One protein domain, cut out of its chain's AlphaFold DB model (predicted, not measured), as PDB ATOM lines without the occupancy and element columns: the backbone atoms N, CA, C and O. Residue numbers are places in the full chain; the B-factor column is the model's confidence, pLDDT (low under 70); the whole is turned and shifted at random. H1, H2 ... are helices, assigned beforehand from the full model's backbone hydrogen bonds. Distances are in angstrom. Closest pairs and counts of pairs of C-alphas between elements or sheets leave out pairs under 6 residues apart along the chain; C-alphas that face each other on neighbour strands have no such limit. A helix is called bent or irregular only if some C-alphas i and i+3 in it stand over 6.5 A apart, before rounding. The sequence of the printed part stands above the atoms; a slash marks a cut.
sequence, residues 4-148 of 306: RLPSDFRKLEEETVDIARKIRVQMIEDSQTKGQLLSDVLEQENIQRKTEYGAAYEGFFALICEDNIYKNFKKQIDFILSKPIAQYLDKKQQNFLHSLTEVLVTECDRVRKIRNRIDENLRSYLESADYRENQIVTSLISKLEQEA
ATOM      1  N   ARG A   4     168.327 200.200 198.993       63.34
ATOM      2  CA  ARG A   4     168.663 201.198 197.967       63.34
ATOM      3  C   ARG A   4     167.413 201.882 197.409       63.34
ATOM      4  O   ARG A   4     167.444 203.076 197.154       63.34
ATOM      5  N   LEU A   5     166.297 201.153 197.368       68.00
ATOM      6  CA  LEU A   5     165.033 201.613 196.800       68.00
ATOM      7  C   LEU A   5     164.541 202.943 197.407       68.00
ATOM      8  O   LEU A   5     164.271 203.864 196.646       68.00
ATOM      9  N   PRO A   6     164.502 203.138 198.743       65.31
ATOM     10  CA  PRO A   6     164.057 204.419 199.300       65.31
ATOM     11  C   PRO A   6     165.018 205.573 198.993       65.31
ATOM     12  O   PRO A   6     164.590 206.714 198.844       65.31
ATOM     13  N   SER A   7     166.318 205.285 198.877       70.75
ATOM     14  CA  SER A   7     167.302 206.281 198.443       70.75
ATOM     15  C   SER A   7     167.103 206.671 196.980       70.75
ATOM     16  O   SER A   7     167.372 207.816 196.631       70.75
ATOM     17  N   ASP A   8     166.662 205.739 196.140       71.75
ATOM     18  CA  ASP A   8     166.402 205.968 194.720       71.75
ATOM     19  C   ASP A   8     165.144 206.837 194.527       71.75
ATOM     20  O   ASP A   8     165.164 207.777 193.737       71.75
ATOM     21  N   PHE A   9     164.096 206.629 195.335       69.06
ATOM     22  CA  PHE A   9     162.925 207.519 195.364       69.06
ATOM     23  C   PHE A   9     163.267 208.934 195.830       69.06
ATOM     24  O   PHE A   9     162.769 209.903 195.265       69.06
ATOM     25  N   ARG A  10     164.151 209.066 196.822       72.88
ATOM     26  CA  ARG A  10     164.595 210.381 197.293       72.88
ATOM     27  C   ARG A  10     165.403 211.138 196.238       72.88
ATOM     28  O   ARG A  10     165.230 212.340 196.082       72.88
ATOM     29  N   LYS A  11     166.238 210.435 195.470       74.50
ATOM     30  CA  LYS A  11     166.936 211.028 194.319       74.50
ATOM     31  C   LYS A  11     165.967 211.455 193.224       74.50
ATOM     32  O   LYS A  11     166.112 212.543 192.683       74.50
ATOM     33  N   LEU A  12     164.956 210.638 192.935       73.38
ATOM     34  CA  LEU A  12     163.915 211.000 191.978       73.38
ATOM     35  C   LEU A  12     163.117 212.231 192.439       73.38
ATOM     36  O   LEU A  12     162.775 213.082 191.617       73.38
ATOM     37  N   GLU A  13     162.829 212.350 193.739       74.06
ATOM     38  CA  GLU A  13     162.219 213.550 194.322       74.06
ATOM     39  C   GLU A  13     163.098 214.781 194.067       74.06
ATOM     40  O   GLU A  13     162.610 215.770 193.520       74.06
ATOM     41  N   GLU A  14     164.390 214.708 194.397       79.56
ATOM     42  CA  GLU A  14     165.356 215.793 194.179       79.56
ATOM     43  C   GLU A  14     165.434 216.202 192.698       79.56
ATOM     44  O   GLU A  14     165.298 217.386 192.379       79.56
ATOM     45  N   GLU A  15     165.537 215.234 191.782       75.81
ATOM     46  CA  GLU A  15     165.519 215.481 190.336       75.81
ATOM     47  C   GLU A  15     164.219 216.166 189.887       75.81
ATOM     48  O   GLU A  15     164.242 217.119 189.107       75.81
ATOM     49  N   THR A  16     163.070 215.724 190.407       72.00
ATOM     50  CA  THR A  16     161.758 216.292 190.058       72.00
ATOM     51  C   THR A  16     161.609 217.725 190.579       72.00
ATOM     52  O   THR A  16     161.056 218.585 189.888       72.00
ATOM     53  N   VAL A  17     162.133 218.021 191.773       77.81
ATOM     54  CA  VAL A  17     162.162 219.383 192.333       77.81
ATOM     55  C   VAL A  17     163.048 220.305 191.497       77.81
ATOM     56  O   VAL A  17     162.670 221.452 191.239       77.81
ATOM     57  N   ASP A  18     164.207 219.827 191.051       80.00
ATOM     58  CA  ASP A  18     165.112 220.617 190.220       80.00
ATOM     59  C   ASP A  18     164.516 220.912 188.839       80.00
ATOM     60  O   ASP A  18     164.624 222.045 188.360       80.00
ATOM     61  N   ILE A  19     163.814 219.951 188.229       74.00
ATOM     62  CA  ILE A  19     163.045 220.178 186.996       74.00
ATOM     63  C   ILE A  19     161.969 221.239 187.231       74.00
ATOM     64  O   ILE A  19     161.909 222.221 186.492       74.00
ATOM     65  N   ALA A  20     161.176 221.116 188.301       72.00
ATOM     66  CA  ALA A  20     160.155 222.109 188.637       72.00
ATOM     67  C   ALA A  20     160.743 223.525 188.774       72.00
ATOM     68  O   ALA A  20     160.137 224.506 188.334       72.00
ATOM     69  N   ARG A  21     161.940 223.642 189.372       79.75
ATOM     70  CA  ARG A  21     162.655 224.916 189.508       79.75
ATOM     71  C   ARG A  21     163.093 225.459 188.149       79.75
ATOM     72  O   ARG A  21     162.847 226.632 187.886       79.75
ATOM     73  N   LYS A  22     163.701 224.631 187.293       76.25
ATOM     74  CA  LYS A  22     164.138 225.027 185.942       76.25
ATOM     75  C   LYS A  22     162.970 225.519 185.091       76.25
ATOM     76  O   LYS A  22     163.056 226.612 184.543       76.25
ATOM     77  N   ILE A  23     161.862 224.778 185.081       71.25
ATOM     78  CA  ILE A  23     160.638 225.158 184.361       71.25
ATOM     79  C   ILE A  23     160.141 226.523 184.839       71.25
ATOM     80  O   ILE A  23     159.834 227.400 184.037       71.25
ATOM     81  N   ARG A  24     160.110 226.747 186.157       74.81
ATOM     82  CA  ARG A  24     159.673 228.027 186.724       74.81
ATOM     83  C   ARG A  24     160.598 229.186 186.345       74.81
ATOM     84  O   ARG A  24     160.103 230.285 186.132       74.81
ATOM     85  N   VAL A  25     161.909 228.959 186.277       77.81
ATOM     86  CA  VAL A  25     162.873 229.970 185.809       77.81
ATOM     87  C   VAL A  25     162.623 230.292 184.333       77.81
ATOM     88  O   VAL A  25     162.453 231.460 184.001       77.81
ATOM     89  N   GLN A  26     162.472 229.274 183.482       71.62
ATOM     90  CA  GLN A  26     162.174 229.452 182.055       71.62
ATOM     91  C   GLN A  26     160.847 230.193 181.813       71.62
ATOM     92  O   GLN A  26     160.774 231.039 180.929       71.62
ATOM     93  N   MET A  27     159.817 229.938 182.629       68.62
ATOM     94  CA  MET A  27     158.543 230.676 182.577       68.62
ATOM     95  C   MET A  27     158.691 232.164 182.926       68.62
ATOM     96  O   MET A  27     157.917 232.984 182.438       68.62
ATOM     97  N   ILE A  28     159.638 232.518 183.798       71.81
ATOM     98  CA  ILE A  28     159.877 233.907 184.222       71.81
ATOM     99  C   ILE A  28     160.735 234.656 183.196       71.81
ATOM    100  O   ILE A  28     160.540 235.853 183.006       71.81
ATOM    101  N   GLU A  29     161.671 233.972 182.538       69.81
ATOM    102  CA  GLU A  29     162.637 234.590 181.622       69.81
ATOM    103  C   GLU A  29     162.050 235.021 180.257       69.81
ATOM    104  O   GLU A  29     162.786 235.604 179.466       69.81
ATOM    105  N   ASP A  30     160.753 234.779 179.991       59.84
ATOM    106  CA  ASP A  30     159.887 235.319 178.902       59.84
ATOM    107  C   ASP A  30     160.508 235.379 177.477       59.84
ATOM    108  O   ASP A  30     160.049 236.125 176.613       59.84
ATOM    109  N   SER A  31     161.564 234.601 177.206       55.09
ATOM    110  CA  SER A  31     162.400 234.684 175.991       55.09
ATOM    111  C   SER A  31     162.196 233.524 175.008       55.09
ATOM    112  O   SER A  31     162.823 233.490 173.948       55.09
ATOM    113  N   GLN A  32     161.313 232.580 175.334       59.62
ATOM    114  CA  GLN A  32     161.025 231.380 174.545       59.62
ATOM    115  C   GLN A  32     159.557 231.385 174.096       59.62
ATOM    116  O   GLN A  32     158.670 231.811 174.835       59.62
ATOM    117  N   THR A  33     159.275 230.906 172.882       66.56
ATOM    118  CA  THR A  33     157.895 230.763 172.390       66.56
ATOM    119  C   THR A  33     157.168 229.630 173.130       66.56
ATOM    120  O   THR A  33     157.795 228.673 173.586       66.56
ATOM    121  N   LYS A  34     155.828 229.702 173.216       66.25
ATOM    122  CA  LYS A  34     154.971 228.705 173.902       66.25
ATOM    123  C   LYS A  34     155.312 227.258 173.529       66.25
ATOM    124  O   LYS A  34     155.408 226.396 174.396       66.25
ATOM    125  N   GLY A  35     155.506 227.009 172.231       67.69
ATOM    126  CA  GLY A  35     155.827 225.685 171.700       67.69
ATOM    127  C   GLY A  35     157.225 225.202 172.077       67.69
ATOM    128  O   GLY A  35     157.408 224.007 172.288       67.69
ATOM    129  N   GLN A  36     158.184 226.117 172.216       71.25
ATOM    130  CA  GLN A  36     159.549 225.796 172.620       71.25
ATOM    131  C   GLN A  36     159.589 225.414 174.105       71.25
ATOM    132  O   GLN A  36     160.070 224.342 174.441       71.25
ATOM    133  N   LEU A  37     158.947 226.206 174.978       74.19
ATOM    134  CA  LEU A  37     158.864 225.896 176.410       74.19
ATOM    135  C   LEU A  37     158.104 224.586 176.676       74.19
ATOM    136  O   LEU A  37     158.529 223.786 177.503       74.19
ATOM    137  N   LEU A  38     157.007 224.330 175.954       75.44
ATOM    138  CA  LEU A  38     156.289 223.058 176.057       75.44
ATOM    139  C   LEU A  38     157.138 221.878 175.560       75.44
ATOM    140  O   LEU A  38     157.143 220.826 176.197       75.44
ATOM    141  N   SER A  39     157.860 222.046 174.450       76.38
ATOM    142  CA  SER A  39     158.741 221.003 173.911       76.38
ATOM    143  C   SER A  39     159.871 220.675 174.878       76.38
ATOM    144  O   SER A  39     160.094 219.501 175.156       76.38
ATOM    145  N   ASP A  40     160.507 221.689 175.464       76.00
ATOM    146  CA  ASP A  40     161.579 221.520 176.444       76.00
ATOM    147  C   ASP A  40     161.077 220.796 177.703       76.00
ATOM    148  O   ASP A  40     161.724 219.872 178.196       76.00
ATOM    149  N   VAL A  41     159.893 221.166 178.214       74.81
ATOM    150  CA  VAL A  41     159.265 220.493 179.365       74.81
ATOM    151  C   VAL A  41     158.989 219.022 179.051       74.81
ATOM    152  O   VAL A  41     159.343 218.148 179.843       74.81
ATOM    153  N   LEU A  42     158.381 218.739 177.895       74.06
ATOM    154  CA  LEU A  42     158.066 217.376 177.465       74.06
ATOM    155  C   LEU A  42     159.328 216.548 177.205       74.06
ATOM    156  O   LEU A  42     159.351 215.354 177.495       74.06
ATOM    157  N   GLU A  43     160.391 217.159 176.689       80.44
ATOM    158  CA  GLU A  43     161.671 216.494 176.464       80.44
ATOM    159  C   GLU A  43     162.355 216.140 177.789       80.44
ATOM    160  O   GLU A  43     162.767 214.993 177.975       80.44
ATOM    161  N   GLN A  44     162.412 217.075 178.744       76.06
ATOM    162  CA  GLN A  44     162.960 216.819 180.082       76.06
ATOM    163  C   GLN A  44     162.172 215.733 180.823       76.06
ATOM    164  O   GLN A  44     162.762 214.850 181.446       76.06
ATOM    165  N   GLU A  45     160.845 215.758 180.721       73.56
ATOM    166  CA  GLU A  45     159.969 214.759 181.331       73.56
ATOM    167  C   GLU A  45     160.162 213.369 180.691       73.56
ATOM    168  O   GLU A  45     160.275 212.364 181.398       73.56
ATOM    169  N   ASN A  46     160.337 213.304 179.367       73.25
ATOM    170  CA  ASN A  46     160.625 212.064 178.646       73.25
ATOM    171  C   ASN A  46     162.020 211.503 178.981       73.25
ATOM    172  O   ASN A  46     162.182 210.294 179.152       73.25
ATOM    173  N   ILE A  47     163.032 212.366 179.125       77.62
ATOM    174  CA  ILE A  47     164.364 211.965 179.603       77.62
ATOM    175  C   ILE A  47     164.252 211.384 181.014       77.62
ATOM    176  O   ILE A  47     164.800 210.312 181.267       77.62
ATOM    177  N   GLN A  48     163.495 212.032 181.906       69.56
ATOM    178  CA  GLN A  48     163.304 211.566 183.277       69.56
ATOM    179  C   GLN A  48     162.589 210.208 183.328       69.56
ATOM    180  O   GLN A  48     163.002 209.327 184.077       69.56
ATOM    181  N   ARG A  49     161.565 209.990 182.493       69.00
ATOM    182  CA  ARG A  49     160.882 208.687 182.390       69.00
ATOM    183  C   ARG A  49     161.804 207.554 181.937       69.00
ATOM    184  O   ARG A  49     161.589 206.410 182.328       69.00
ATOM    185  N   LYS A  50     162.828 207.859 181.135       73.94
ATOM    186  CA  LYS A  50     163.799 206.878 180.624       73.94
ATOM    187  C   LYS A  50     164.951 206.580 181.585       73.94
ATOM    188  O   LYS A  50     165.723 205.665 181.307       73.94
ATOM    189  N   THR A  51     165.103 207.324 182.683       77.25
ATOM    190  CA  THR A  51     166.136 207.009 183.679       77.25
ATOM    191  C   THR A  51     165.785 205.732 184.440       77.25
ATOM    192  O   THR A  51     164.618 205.352 184.557       77.25
ATOM    193  N   GLU A  52     166.801 205.075 185.010       65.56
ATOM    194  CA  GLU A  52     166.604 203.898 185.871       65.56
ATOM    195  C   GLU A  52     165.656 204.199 187.049       65.56
ATOM    196  O   GLU A  52     164.879 203.339 187.461       65.56
ATOM    197  N   TYR A  53     165.665 205.440 187.546       66.31
ATOM    198  CA  TYR A  53     164.808 205.901 188.638       66.31
ATOM    199  C   TYR A  53     163.364 206.167 188.187       66.31
ATOM    200  O   TYR A  53     162.424 205.801 188.894       66.31
ATOM    201  N   GLY A  54     163.171 206.750 186.999       69.25
ATOM    202  CA  GLY A  54     161.847 206.986 186.418       69.25
ATOM    203  C   GLY A  54     161.119 205.688 186.069       69.25
ATOM    204  O   GLY A  54     159.949 205.525 186.413       69.25
ATOM    205  N   ALA A  55     161.826 204.722 185.475       74.12
ATOM    206  CA  ALA A  55     161.269 203.405 185.171       74.12
ATOM    207  C   ALA A  55     160.887 202.626 186.445       74.12
ATOM    208  O   ALA A  55     159.835 201.983 186.491       74.12
ATOM    209  N   ALA A  56     161.709 202.716 187.497       72.19
ATOM    210  CA  ALA A  56     161.403 202.124 188.798       72.19
ATOM    211  C   ALA A  56     160.167 202.765 189.453       72.19
ATOM    212  O   ALA A  56     159.340 202.051 190.023       72.19
ATOM    213  N   TYR A  57     160.010 204.088 189.335       72.06
ATOM    214  CA  TYR A  57     158.821 204.795 189.804       72.06
ATOM    215  C   TYR A  57     157.563 204.370 189.053       72.06
ATOM    216  O   TYR A  57     156.599 204.013 189.709       72.06
ATOM    217  N   GLU A  58     157.555 204.352 187.717       74.75
ATOM    218  CA  GLU A  58     156.353 203.991 186.942       74.75
ATOM    219  C   GLU A  58     155.895 202.553 187.234       74.75
ATOM    220  O   GLU A  58     154.715 202.305 187.492       74.75
ATOM    221  N   GLY A  59     156.838 201.603 187.284       73.81
ATOM    222  CA  GLY A  59     156.529 200.213 187.620       73.81
ATOM    223  C   GLY A  59     155.969 200.049 189.037       73.81
ATOM    224  O   GLY A  59     155.056 199.256 189.260       73.81
ATOM    225  N   PHE A  60     156.477 200.819 190.000       70.38
ATOM    226  CA  PHE A  60     156.007 200.766 191.383       70.38
ATOM    227  C   PHE A  60     154.725 201.584 191.613       70.38
ATOM    228  O   PHE A  60     153.868 201.191 192.398       70.38
ATOM    229  N   PHE A  61     154.546 202.688 190.895       72.38
ATOM    230  CA  PHE A  61     153.333 203.496 190.914       72.38
ATOM    231  C   PHE A  61     152.143 202.688 190.393       72.38
ATOM    232  O   PHE A  61     151.103 202.647 191.049       72.38
ATOM    233  N   ALA A  62     152.328 201.947 189.293       73.31
ATOM    234  CA  ALA A  62     151.341 200.983 188.810       73.31
ATOM    235  C   ALA A  62     150.994 199.930 189.881       73.31
ATOM    236  O   ALA A  62     149.827 199.596 190.075       73.31
ATOM    237  N   LEU A  63     151.997 199.468 190.636       71.25
ATOM    238  CA  LEU A  63     151.835 198.506 191.729       71.25
ATOM    239  C   LEU A  63     151.028 199.070 192.921       71.25
ATOM    240  O   LEU A  63     150.279 198.326 193.552       71.25
ATOM    241  N   ILE A  64     151.193 200.357 193.258       68.38
ATOM    242  CA  ILE A  64     150.488 201.003 194.381       68.38
ATOM    243  C   ILE A  64     149.073 201.435 193.994       68.38
ATOM    244  O   ILE A  64     148.165 201.319 194.815       68.38
ATOM    245  N   CYS A  65     148.868 201.952 192.779       67.81
ATOM    246  CA  CYS A  65     147.550 202.411 192.337       67.81
ATOM    247  C   CYS A  65     146.511 201.283 192.312       67.81
ATOM    248  O   CYS A  65     145.315 201.545 192.448       67.81
ATOM    249  N   GLU A  66     146.955 200.032 192.196       72.94
ATOM    250  CA  GLU A  66     146.107 198.867 192.395       72.94
ATOM    251  C   GLU A  66     146.079 198.432 193.868       72.94
ATOM    252  O   GLU A  66     146.934 197.688 194.356       72.94
ATOM    253  N   ASP A  67     145.006 198.820 194.560       70.00
ATOM    254  CA  ASP A  67     144.705 198.482 195.961       70.00
ATOM    255  C   ASP A  67     144.904 196.989 196.296       70.00
ATOM    256  O   ASP A  67     145.290 196.605 197.407       70.00
ATOM    257  N   ASN A  68     144.622 196.121 195.322       73.62
ATOM    258  CA  ASN A  68     144.719 194.674 195.462       73.62
ATOM    259  C   ASN A  68     146.178 194.188 195.429       73.62
ATOM    260  O   ASN A  68     146.559 193.302 196.201       73.62
ATOM    261  N   ILE A  69     147.011 194.796 194.579       70.25
ATOM    262  CA  ILE A  69     148.434 194.471 194.478       70.25
ATOM    263  C   ILE A  69     149.172 194.979 195.717       70.25
ATOM    264  O   ILE A  69     149.929 194.215 196.316       70.25
ATOM    265  N   TYR A  70     148.876 196.196 196.183       76.25
ATOM    266  CA  TYR A  70     149.437 196.732 197.427       76.25
ATOM    267  C   TYR A  70     149.171 195.808 198.630       76.25
ATOM    268  O   TYR A  70     150.091 195.428 199.362       76.25
ATOM    269  N   LYS A  71     147.914 195.376 198.811       79.38
ATOM    270  CA  LYS A  71     147.529 194.456 199.897       79.38
ATOM    271  C   LYS A  71     148.230 193.104 199.787       79.38
ATOM    272  O   LYS A  71     148.639 192.551 200.808       79.38
ATOM    273  N   ASN A  72     148.376 192.565 198.578       81.19
ATOM    274  CA  ASN A  72     149.077 191.300 198.361       81.19
ATOM    275  C   ASN A  72     150.581 191.422 198.612       81.19
ATOM    276  O   ASN A  72     151.153 190.543 199.254       81.19
ATOM    277  N   PHE A  73     151.209 192.515 198.186       79.25
ATOM    278  CA  PHE A  73     152.624 192.775 198.430       79.25
ATOM    279  C   PHE A  73     152.925 192.898 199.930       79.25
ATOM    280  O   PHE A  73     153.834 192.237 200.434       79.25
ATOM    281  N   LYS A  74     152.093 193.638 200.677       80.94
ATOM    282  CA  LYS A  74     152.201 193.731 202.142       80.94
ATOM    283  C   LYS A  74     152.069 192.360 202.813       80.94
ATOM    284  O   LYS A  74     152.926 191.982 203.605       80.94
ATOM    285  N   LYS A  75     151.068 191.564 202.418       83.88
ATOM    286  CA  LYS A  75     150.892 190.187 202.916       83.88
ATOM    287  C   LYS A  75     152.093 189.287 202.621       83.88
ATOM    288  O   LYS A  75     152.418 188.437 203.441       83.88
ATOM    289  N   GLN A  76     152.739 189.442 201.466       83.56
ATOM    290  CA  GLN A  76     153.934 188.670 201.116       83.56
ATOM    291  C   GLN A  76     155.139 189.063 201.976       83.56
ATOM    292  O   GLN A  76     155.849 188.176 202.447       83.56
ATOM    293  N   ILE A  77     155.342 190.359 202.233       82.31
ATOM    294  CA  ILE A  77     156.373 190.849 203.163       82.31
ATOM    295  C   ILE A  77     156.121 190.291 204.571       82.31
ATOM    296  O   ILE A  77     157.020 189.686 205.157       82.31
ATOM    297  N   ASP A  78     154.889 190.407 205.073       82.50
ATOM    298  CA  ASP A  78     154.500 189.888 206.390       82.50
ATOM    299  C   ASP A  78     154.682 188.359 206.470       82.50
ATOM    300  O   ASP A  78     155.176 187.824 207.463       82.50
ATOM    301  N   PHE A  79     154.361 187.636 205.391       84.00
ATOM    302  CA  PHE A  79     154.569 186.192 205.298       84.00
ATOM    303  C   PHE A  79     156.054 185.810 205.339       84.00
ATOM    304  O   PHE A  79     156.420 184.871 206.048       84.00
ATOM    305  N   ILE A  80     156.924 186.534 204.630       82.25
ATOM    306  CA  ILE A  80     158.378 186.302 204.657       82.25
ATOM    307  C   ILE A  80     158.942 186.583 206.056       82.25
ATOM    308  O   ILE A  80     159.753 185.801 206.554       82.25
ATOM    309  N   LEU A  81     158.475 187.644 206.719       78.38
ATOM    310  CA  LEU A  81     158.881 187.995 208.082       78.38
ATOM    311  C   LEU A  81     158.372 186.995 209.137       78.38
ATOM    312  O   LEU A  81     159.008 186.826 210.174       78.38
ATOM    313  N   SER A  82     157.278 186.276 208.862       79.94
ATOM    314  CA  SER A  82     156.751 185.214 209.739       79.94
ATOM    315  C   SER A  82     157.519 183.883 209.663       79.94
ATOM    316  O   SER A  82     157.323 182.995 210.495       79.94
ATOM    317  N   LYS A  83     158.391 183.706 208.659       82.50
ATOM    318  CA  LYS A  83     159.152 182.467 208.434       82.50
ATOM    319  C   LYS A  83     160.426 182.425 209.295       82.50
ATOM    320  O   LYS A  83     161.000 183.470 209.590       82.50
ATOM    321  N   PRO A  84     160.969 181.225 209.597       73.56
ATOM    322  CA  PRO A  84     162.226 181.082 210.344       73.56
ATOM    323  C   PRO A  84     163.420 181.792 209.686       73.56
ATOM    324  O   PRO A  84     164.386 182.130 210.357       73.56
ATOM    325  N   ILE A  85     163.336 182.071 208.381       71.81
ATOM    326  CA  ILE A  85     164.328 182.848 207.629       71.81
ATOM    327  C   ILE A  85     164.514 184.268 208.189       71.81
ATOM    328  O   ILE A  85     165.606 184.826 208.092       71.81
ATOM    329  N   ALA A  86     163.489 184.832 208.835       70.00
ATOM    330  CA  ALA A  86     163.564 186.141 209.469       70.00
ATOM    331  C   ALA A  86     164.556 186.181 210.643       70.00
ATOM    332  O   ALA A  86     165.043 187.255 210.980       70.00
ATOM    333  N   GLN A  87     164.908 185.030 211.228       69.12
ATOM    334  CA  GLN A  87     165.895 184.929 212.310       69.12
ATOM    335  C   GLN A  87     167.321 185.287 211.853       69.12
ATOM    336  O   GLN A  87     168.163 185.606 212.686       69.12
ATOM    337  N   TYR A  88     167.583 185.274 210.540       77.62
ATOM    338  CA  TYR A  88     168.853 185.707 209.947       77.62
ATOM    339  C   TYR A  88     168.898 187.211 209.629       77.62
ATOM    340  O   TYR A  88     169.948 187.711 209.226       77.62
ATOM    341  N   LEU A  89     167.784 187.935 209.787       76.38
ATOM    342  CA  LEU A  89     167.737 189.390 209.647       76.38
ATOM    343  C   LEU A  89     167.869 190.066 211.012       76.38
ATOM    344  O   LEU A  89     167.221 189.678 211.982       76.38
ATOM    345  N   ASP A  90     168.667 191.131 211.068       81.31
ATOM    346  CA  ASP A  90     168.778 191.961 212.269       81.31
ATOM    347  C   ASP A  90     167.444 192.683 212.559       81.31
ATOM    348  O   ASP A  90     166.679 193.007 211.644       81.31
ATOM    349  N   LYS A  91     167.176 193.014 213.829       77.19
ATOM    350  CA  LYS A  91     165.956 193.730 214.261       77.19
ATOM    351  C   LYS A  91     165.726 195.020 213.471       77.19
ATOM    352  O   LYS A  91     164.589 195.369 213.160       77.19
ATOM    353  N   LYS A  92     166.802 195.723 213.103       77.12
ATOM    354  CA  LYS A  92     166.725 196.928 212.261       77.12
ATOM    355  C   LYS A  92     166.216 196.630 210.850       77.12
ATOM    356  O   LYS A  92     165.464 197.426 210.301       77.12
ATOM    357  N   GLN A  93     166.604 195.497 210.271       77.75
ATOM    358  CA  GLN A  93     166.195 195.103 208.922       77.75
ATOM    359  C   GLN A  93     164.743 194.616 208.891       77.75
ATOM    360  O   GLN A  93     164.024 194.927 207.946       77.75
ATOM    361  N   GLN A  94     164.291 193.920 209.938       77.19
ATOM    362  CA  GLN A  94     162.884 193.533 210.088       77.19
ATOM    363  C   GLN A  94     161.973 194.762 210.208       77.19
ATOM    364  O   GLN A  94     160.991 194.877 209.477       77.19
ATOM    365  N   ASN A  95     162.343 195.724 211.060       78.38
ATOM    366  CA  ASN A  95     161.602 196.981 211.192       78.38
ATOM    367  C   ASN A  95     161.595 197.783 209.886       78.38
ATOM    368  O   ASN A  95     160.569 198.352 209.528       78.38
ATOM    369  N   PHE A  96     162.717 197.805 209.162       77.75
ATOM    370  CA  PHE A  96     162.803 198.453 207.857       77.75
ATOM    371  C   PHE A  96     161.889 197.794 206.823       77.75
ATOM    372  O   PHE A  96     161.209 198.507 206.102       77.75
ATOM    373  N   LEU A  97     161.824 196.461 206.748       77.38
ATOM    374  CA  LEU A  97     160.924 195.773 205.815       77.38
ATOM    375  C   LEU A  97     159.446 196.020 206.143       77.38
ATOM    376  O   LEU A  97     158.654 196.204 205.224       77.38
ATOM    377  N   HIS A  98     159.089 196.090 207.429       77.12
ATOM    378  CA  HIS A  98     157.734 196.460 207.845       77.12
ATOM    379  C   HIS A  98     157.362 197.888 207.425       77.12
ATOM    380  O   HIS A  98     156.270 198.106 206.897       77.12
ATOM    381  N   SER A  99     158.264 198.854 207.625       77.00
ATOM    382  CA  SER A  99     158.012 200.261 207.289       77.00
ATOM    383  C   SER A  99     158.260 200.602 205.819       77.00
ATOM    384  O   SER A  99     157.787 201.636 205.351       77.00
ATOM    385  N   LEU A 100     158.946 199.738 205.065       77.56
ATOM    386  CA  LEU A 100     159.309 199.952 203.663       77.56
ATOM    387  C   LEU A 100     158.087 200.334 202.829       77.56
ATOM    388  O   LEU A 100     158.113 201.324 202.109       77.56
ATOM    389  N   THR A 101     156.992 199.590 202.970       75.62
ATOM    390  CA  THR A 101     155.759 199.833 202.211       75.62
ATOM    391  C   THR A 101     155.149 201.211 202.488       75.62
ATOM    392  O   THR A 101     154.650 201.850 201.570       75.62
ATOM    393  N   GLU A 102     155.194 201.690 203.733       76.56
ATOM    394  CA  GLU A 102     154.652 203.005 204.115       76.56
ATOM    395  C   GLU A 102     155.556 204.152 203.658       76.56
ATOM    396  O   GLU A 102     155.070 205.165 203.148       76.56
ATOM    397  N   VAL A 103     156.875 203.972 203.783       76.12
ATOM    398  CA  VAL A 103     157.867 204.929 203.282       76.12
ATOM    399  C   VAL A 103     157.703 205.100 201.775       76.12
ATOM    400  O   VAL A 103     157.594 206.223 201.296       76.12
ATOM    401  N   LEU A 104     157.605 204.001 201.026       73.38
ATOM    402  CA  LEU A 104     157.492 204.055 199.570       73.38
ATOM    403  C   LEU A 104     156.184 204.704 199.090       73.38
ATOM    404  O   LEU A 104     156.216 205.475 198.134       73.38
ATOM    405  N   VAL A 105     155.053 204.455 199.764       77.25
ATOM    406  CA  VAL A 105     153.780 205.144 199.465       77.25
ATOM    407  C   VAL A 105     153.912 206.648 199.697       77.25
ATOM    408  O   VAL A 105     153.506 207.442 198.852       77.25
ATOM    409  N   THR A 106     154.527 207.041 200.813       78.38
ATOM    410  CA  THR A 106     154.719 208.456 201.156       78.38
ATOM    411  C   THR A 106     155.586 209.174 200.122       78.38
ATOM    412  O   THR A 106     155.252 210.284 199.705       78.38
ATOM    413  N   GLU A 107     156.680 208.547 199.685       73.25
ATOM    414  CA  GLU A 107     157.561 209.128 198.667       73.25
ATOM    415  C   GLU A 107     156.878 209.198 197.287       73.25
ATOM    416  O   GLU A 107     156.992 210.213 196.597       73.25
ATOM    417  N   CYS A 108     156.073 208.198 196.908       74.75
ATOM    418  CA  CYS A 108     155.273 208.256 195.677       74.75
ATOM    419  C   CYS A 108     154.266 209.417 195.691       74.75
ATOM    420  O   CYS A 108     154.153 210.162 194.714       74.75
ATOM    421  N   ASP A 109     153.571 209.618 196.811       78.31
ATOM    422  CA  ASP A 109     152.631 210.729 196.975       78.31
ATOM    423  C   ASP A 109     153.317 212.099 196.881       78.31
ATOM    424  O   ASP A 109     152.730 213.051 196.355       78.31
ATOM    425  N   ARG A 110     154.558 212.227 197.369       77.69
ATOM    426  CA  ARG A 110     155.339 213.466 197.229       77.69
ATOM    427  C   ARG A 110     155.659 213.767 195.774       77.69
ATOM    428  O   ARG A 110     155.343 214.865 195.312       77.69
ATOM    429  N   VAL A 111     156.212 212.796 195.046       76.38
ATOM    430  CA  VAL A 111     156.537 212.948 193.617       76.38
ATOM    431  C   VAL A 111     155.282 213.315 192.819       76.38
ATOM    432  O   VAL A 111     155.300 214.277 192.048       76.38
ATOM    433  N   ARG A 112     154.154 212.639 193.076       77.56
ATOM    434  CA  ARG A 112     152.859 212.946 192.447       77.56
ATOM    435  C   ARG A 112     152.398 214.379 192.710       77.56
ATOM    436  O   ARG A 112     151.982 215.068 191.783       77.56
ATOM    437  N   LYS A 113     152.467 214.853 193.959       81.50
ATOM    438  CA  LYS A 113     152.075 216.232 194.308       81.50
ATOM    439  C   LYS A 113     152.939 217.270 193.599       81.50
ATOM    440  O   LYS A 113     152.416 218.303 193.186       81.50
ATOM    441  N   ILE A 114     154.238 217.006 193.459       77.75
ATOM    442  CA  ILE A 114     155.153 217.904 192.750       77.75
ATOM    443  C   ILE A 114     154.792 217.947 191.263       77.75
ATOM    444  O   ILE A 114     154.623 219.045 190.737       77.75
ATOM    445  N   ARG A 115     154.587 216.791 190.613       77.06
ATOM    446  CA  ARG A 115     154.167 216.718 189.200       77.06
ATOM    447  C   ARG A 115     152.857 217.464 188.943       77.06
ATOM    448  O   ARG A 115     152.843 218.376 188.127       77.06
ATOM    449  N   ASN A 116     151.817 217.199 189.735       80.31
ATOM    450  CA  ASN A 116     150.540 217.912 189.611       80.31
ATOM    451  C   ASN A 116     150.711 219.437 189.719       80.31
ATOM    452  O   ASN A 116     150.036 220.199 189.037       80.31
ATOM    453  N   ARG A 117     151.620 219.906 190.584       80.25
ATOM    454  CA  ARG A 117     151.897 221.338 190.730       80.25
ATOM    455  C   ARG A 117     152.601 221.920 189.503       80.25
ATOM    456  O   ARG A 117     152.376 223.087 189.192       80.25
ATOM    457  N   ILE A 118     153.468 221.155 188.842       75.56
ATOM    458  CA  ILE A 118     154.098 221.564 187.578       75.56
ATOM    459  C   ILE A 118     153.023 221.702 186.498       75.56
ATOM    460  O   ILE A 118     152.969 222.749 185.858       75.56
ATOM    461  N   ASP A 119     152.136 220.713 186.370       80.44
ATOM    462  CA  ASP A 119     151.062 220.710 185.370       80.44
ATOM    463  C   ASP A 119     150.115 221.904 185.543       80.44
ATOM    464  O   ASP A 119     149.835 222.628 184.587       80.44
ATOM    465  N   GLU A 120     149.681 222.178 186.777       80.56
ATOM    466  CA  GLU A 120     148.835 223.336 187.092       80.56
ATOM    467  C   GLU A 120     149.539 224.672 186.797       80.56
ATOM    468  O   GLU A 120     148.939 225.586 186.229       80.56
ATOM    469  N   ASN A 121     150.829 224.798 187.129       77.25
ATOM    470  CA  ASN A 121     151.595 226.008 186.814       77.25
ATOM    471  C   ASN A 121     151.755 226.198 185.300       77.25
ATOM    472  O   ASN A 121     151.640 227.322 184.816       77.25
ATOM    473  N   LEU A 122     152.011 225.117 184.556       76.12
ATOM    474  CA  LEU A 122     152.133 225.152 183.102       76.12
ATOM    475  C   LEU A 122     150.813 225.565 182.460       76.12
ATOM    476  O   LEU A 122     150.792 226.460 181.620       76.12
ATOM    477  N   ARG A 123     149.706 224.976 182.913       79.06
ATOM    478  CA  ARG A 123     148.366 225.339 182.464       79.06
ATOM    479  C   ARG A 123     148.056 226.812 182.728       79.06
ATOM    480  O   ARG A 123     147.652 227.516 181.810       79.06
ATOM    481  N   SER A 124     148.312 227.300 183.941       76.75
ATOM    482  CA  SER A 124     148.094 228.709 184.287       76.75
ATOM    483  C   SER A 124     148.983 229.661 183.473       76.75
ATOM    484  O   SER A 124     148.538 230.737 183.063       76.75
ATOM    485  N   TYR A 125     150.227 229.272 183.181       72.81
ATOM    486  CA  TYR A 125     151.118 230.038 182.309       72.81
ATOM    487  C   TYR A 125     150.584 230.109 180.871       72.81
ATOM    488  O   TYR A 125     150.516 231.199 180.305       72.81
ATOM    489  N   LEU A 126     150.129 228.986 180.307       71.88
ATOM    490  CA  LEU A 126     149.520 228.948 178.974       71.88
ATOM    491  C   LEU A 126     148.252 229.815 178.909       71.88
ATOM    492  O   LEU A 126     148.153 230.688 178.049       71.88
ATOM    493  N   GLU A 127     147.346 229.660 179.878       70.88
ATOM    494  CA  GLU A 127     146.094 230.426 179.955       70.88
ATOM    495  C   GLU A 127     146.344 231.942 180.120       70.88
ATOM    496  O   GLU A 127     145.675 232.770 179.498       70.88
ATOM    497  N   SER A 128     147.332 232.341 180.928       68.75
ATOM    498  CA  SER A 128     147.666 233.761 181.136       68.75
ATOM    499  C   SER A 128     148.426 234.390 179.960       68.75
ATOM    500  O   SER A 128     148.263 235.583 179.682       68.75
ATOM    501  N   ALA A 129     149.229 233.610 179.234       59.28
ATOM    502  CA  ALA A 129     149.930 234.059 178.036       59.28
ATOM    503  C   ALA A 129     148.996 234.190 176.819       59.28
ATOM    504  O   ALA A 129     149.195 235.087 175.997       59.28
ATOM    505  N   ASP A 130     147.949 233.363 176.709       60.78
ATOM    506  CA  ASP A 130     146.900 233.496 175.683       60.78
ATOM    507  C   ASP A 130     146.218 234.864 175.730       60.78
ATOM    508  O   ASP A 130     145.938 235.469 174.694       60.78
ATOM    509  N   TYR A 131     146.012 235.408 176.929       57.22
ATOM    510  CA  TYR A 131     145.458 236.747 177.086       57.22
ATOM    511  C   TYR A 131     146.395 237.835 176.530       57.22
ATOM    512  O   TYR A 131     145.942 238.742 175.830       57.22
ATOM    513  N   ARG A 132     147.710 237.731 176.779       63.41
ATOM    514  CA  ARG A 132     148.711 238.694 176.278       63.41
ATOM    515  C   ARG A 132     148.877 238.628 174.761       63.41
ATOM    516  O   ARG A 132     148.911 239.668 174.110       63.41
ATOM    517  N   GLU A 133     148.950 237.432 174.188       67.12
ATOM    518  CA  GLU A 133     149.112 237.266 172.742       67.12
ATOM    519  C   GLU A 133     147.882 237.763 171.975       67.12
ATOM    520  O   GLU A 133     148.020 238.528 171.020       67.12
ATOM    521  N   ASN A 134     146.677 237.455 172.462       68.44
ATOM    522  CA  ASN A 134     145.446 238.003 171.894       68.44
ATOM    523  C   ASN A 134     145.407 239.536 171.964       68.44
ATOM    524  O   ASN A 134     144.962 240.177 171.009       68.44
ATOM    525  N   GLN A 135     145.910 240.154 173.040       73.12
ATOM    526  CA  GLN A 135     146.038 241.614 173.107       73.12
ATOM    527  C   GLN A 135     147.031 242.163 172.081       73.12
ATOM    528  O   GLN A 135     146.739 243.172 171.438       73.12
ATOM    529  N   ILE A 136     148.181 241.507 171.893       77.56
ATOM    530  CA  ILE A 136     149.174 241.921 170.895       77.56
ATOM    531  C   ILE A 136     148.573 241.828 169.493       77.56
ATOM    532  O   ILE A 136     148.603 242.824 168.772       77.56
ATOM    533  N   VAL A 137     147.966 240.694 169.135       80.94
ATOM    534  CA  VAL A 137     147.302 240.487 167.838       80.94
ATOM    535  C   VAL A 137     146.211 241.533 167.619       80.94
ATOM    536  O   VAL A 137     146.218 242.223 166.602       80.94
ATOM    537  N   THR A 138     145.334 241.741 168.604       76.88
ATOM    538  CA  THR A 138     144.271 242.757 168.535       76.88
ATOM    539  C   THR A 138     144.847 244.164 168.362       76.88
ATOM    540  O   THR A 138     144.329 244.952 167.571       76.88
ATOM    541  N   SER A 139     145.947 244.488 169.049       81.94
ATOM    542  CA  SER A 139     146.619 245.784 168.910       81.94
ATOM    543  C   SER A 139     147.266 245.958 167.531       81.94
ATOM    544  O   SER A 139     147.234 247.058 166.981       81.94
ATOM    545  N   LEU A 140     147.820 244.885 166.951       90.00
ATOM    546  CA  LEU A 140     148.428 244.903 165.622       90.00
ATOM    547  C   LEU A 140     147.362 245.090 164.542       90.00
ATOM    548  O   LEU A 140     147.526 245.937 163.669       90.00
ATOM    549  N   ILE A 141     146.258 244.345 164.644       89.19
ATOM    550  CA  ILE A 141     145.093 244.488 163.765       89.19
ATOM    551  C   ILE A 141     144.551 245.912 163.867       89.19
ATOM    552  O   ILE A 141     144.409 246.575 162.848       89.19
ATOM    553  N   SER A 142     144.367 246.434 165.083       83.94
ATOM    554  CA  SER A 142     143.892 247.810 165.283       83.94
ATOM    555  C   SER A 142     144.831 248.849 164.652       83.94
ATOM    556  O   SER A 142     144.368 249.824 164.064       83.94
ATOM    557  N   LYS A 143     146.155 248.652 164.733       89.94
ATOM    558  CA  LYS A 143     147.140 249.526 164.070       89.94
ATOM    559  C   LYS A 143     147.059 249.428 162.546       89.94
ATOM    560  O   LYS A 143     147.091 250.458 161.880       89.94
ATOM    561  N   LEU A 144     146.936 248.220 161.997       90.06
ATOM    562  CA  LEU A 144     146.775 248.008 160.557       90.06
ATOM    563  C   LEU A 144     145.476 248.630 160.040       90.06
ATOM    564  O   LEU A 144     145.492 249.280 159.000       90.06
ATOM    565  N   GLU A 145     144.376 248.500 160.780       87.31
ATOM    566  CA  GLU A 145     143.101 249.145 160.459       87.31
ATOM    567  C   GLU A 145     143.220 250.674 160.485       87.31
ATOM    568  O   GLU A 145     142.734 251.343 159.573       87.31
ATOM    569  N   GLN A 146     143.917 251.245 161.475       85.88
ATOM    570  CA  GLN A 146     144.180 252.685 161.526       85.88
ATOM    571  C   GLN A 146     144.995 253.171 160.324       85.88
ATOM    572  O   GLN A 146     144.650 254.193 159.731       85.88
ATOM    573  N   GLU A 147     146.053 252.455 159.941       86.06
ATOM    574  CA  GLU A 147     146.832 252.790 158.745       86.06
ATOM    575  C   GLU A 147     145.997 252.625 157.468       86.06
ATOM    576  O   GLU A 147     145.972 253.525 156.629       86.06
ATOM    577  N   ALA A 148     145.220 251.547 157.339       83.50
ATOM    578  CA  ALA A 148     144.344 251.323 156.191       83.50
ATOM    579  C   ALA A 148     143.293 252.438 156.025       83.50
ATOM    580  O   ALA A 148     143.025 252.879 154.907       83.50
TER     581      ALA A 148
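This is residues 4 to 148 of the 306 residues of an uncharacterized protein of Succinatimonas sp. CAG:777 (UniProt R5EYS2). This is a rod: bent H6 makes its length, with the H1 and H2 hairpin beside arm H6b. H3 crosses the hairpin's end, and H4 folds back beside arm H6a. The printed part has 145 residues with six named helices, all helix, extended, radius of gyration of the C-alphas 23.4 A, spans 90 by 26 by 20 A.

Start at H6, residues 91 to 148, assigned by its hydrogen bonds as one helix but bent into arms H6a and H6b: C-alphas 98 and 101 are 6.9 A apart. H6b touches H1, residues 5 to 28; the closest C-alphas, of Val 111 and Glu 13, are 5.8 A apart. H2, residues 34 to 50, joins them in an up-and-down bundle. H3, residues 52 to 65, touches H1; H4, residues 67 to 81, touches H6a. H5, residues 84 to 88, has 0 of 1 O i to N i+4 pairs within hydrogen-bond range but 2 of 2 O i to N i+3 pairs.

Find C-alpha 5, where H1 begins, at (165.033, 201.613, 196.800); H6b runs 70.0 A to C-alpha 148 at (144.344, 251.323, 156.191).

Residues 131 to 148 stand free; 27 printed residues have pLDDT under 70.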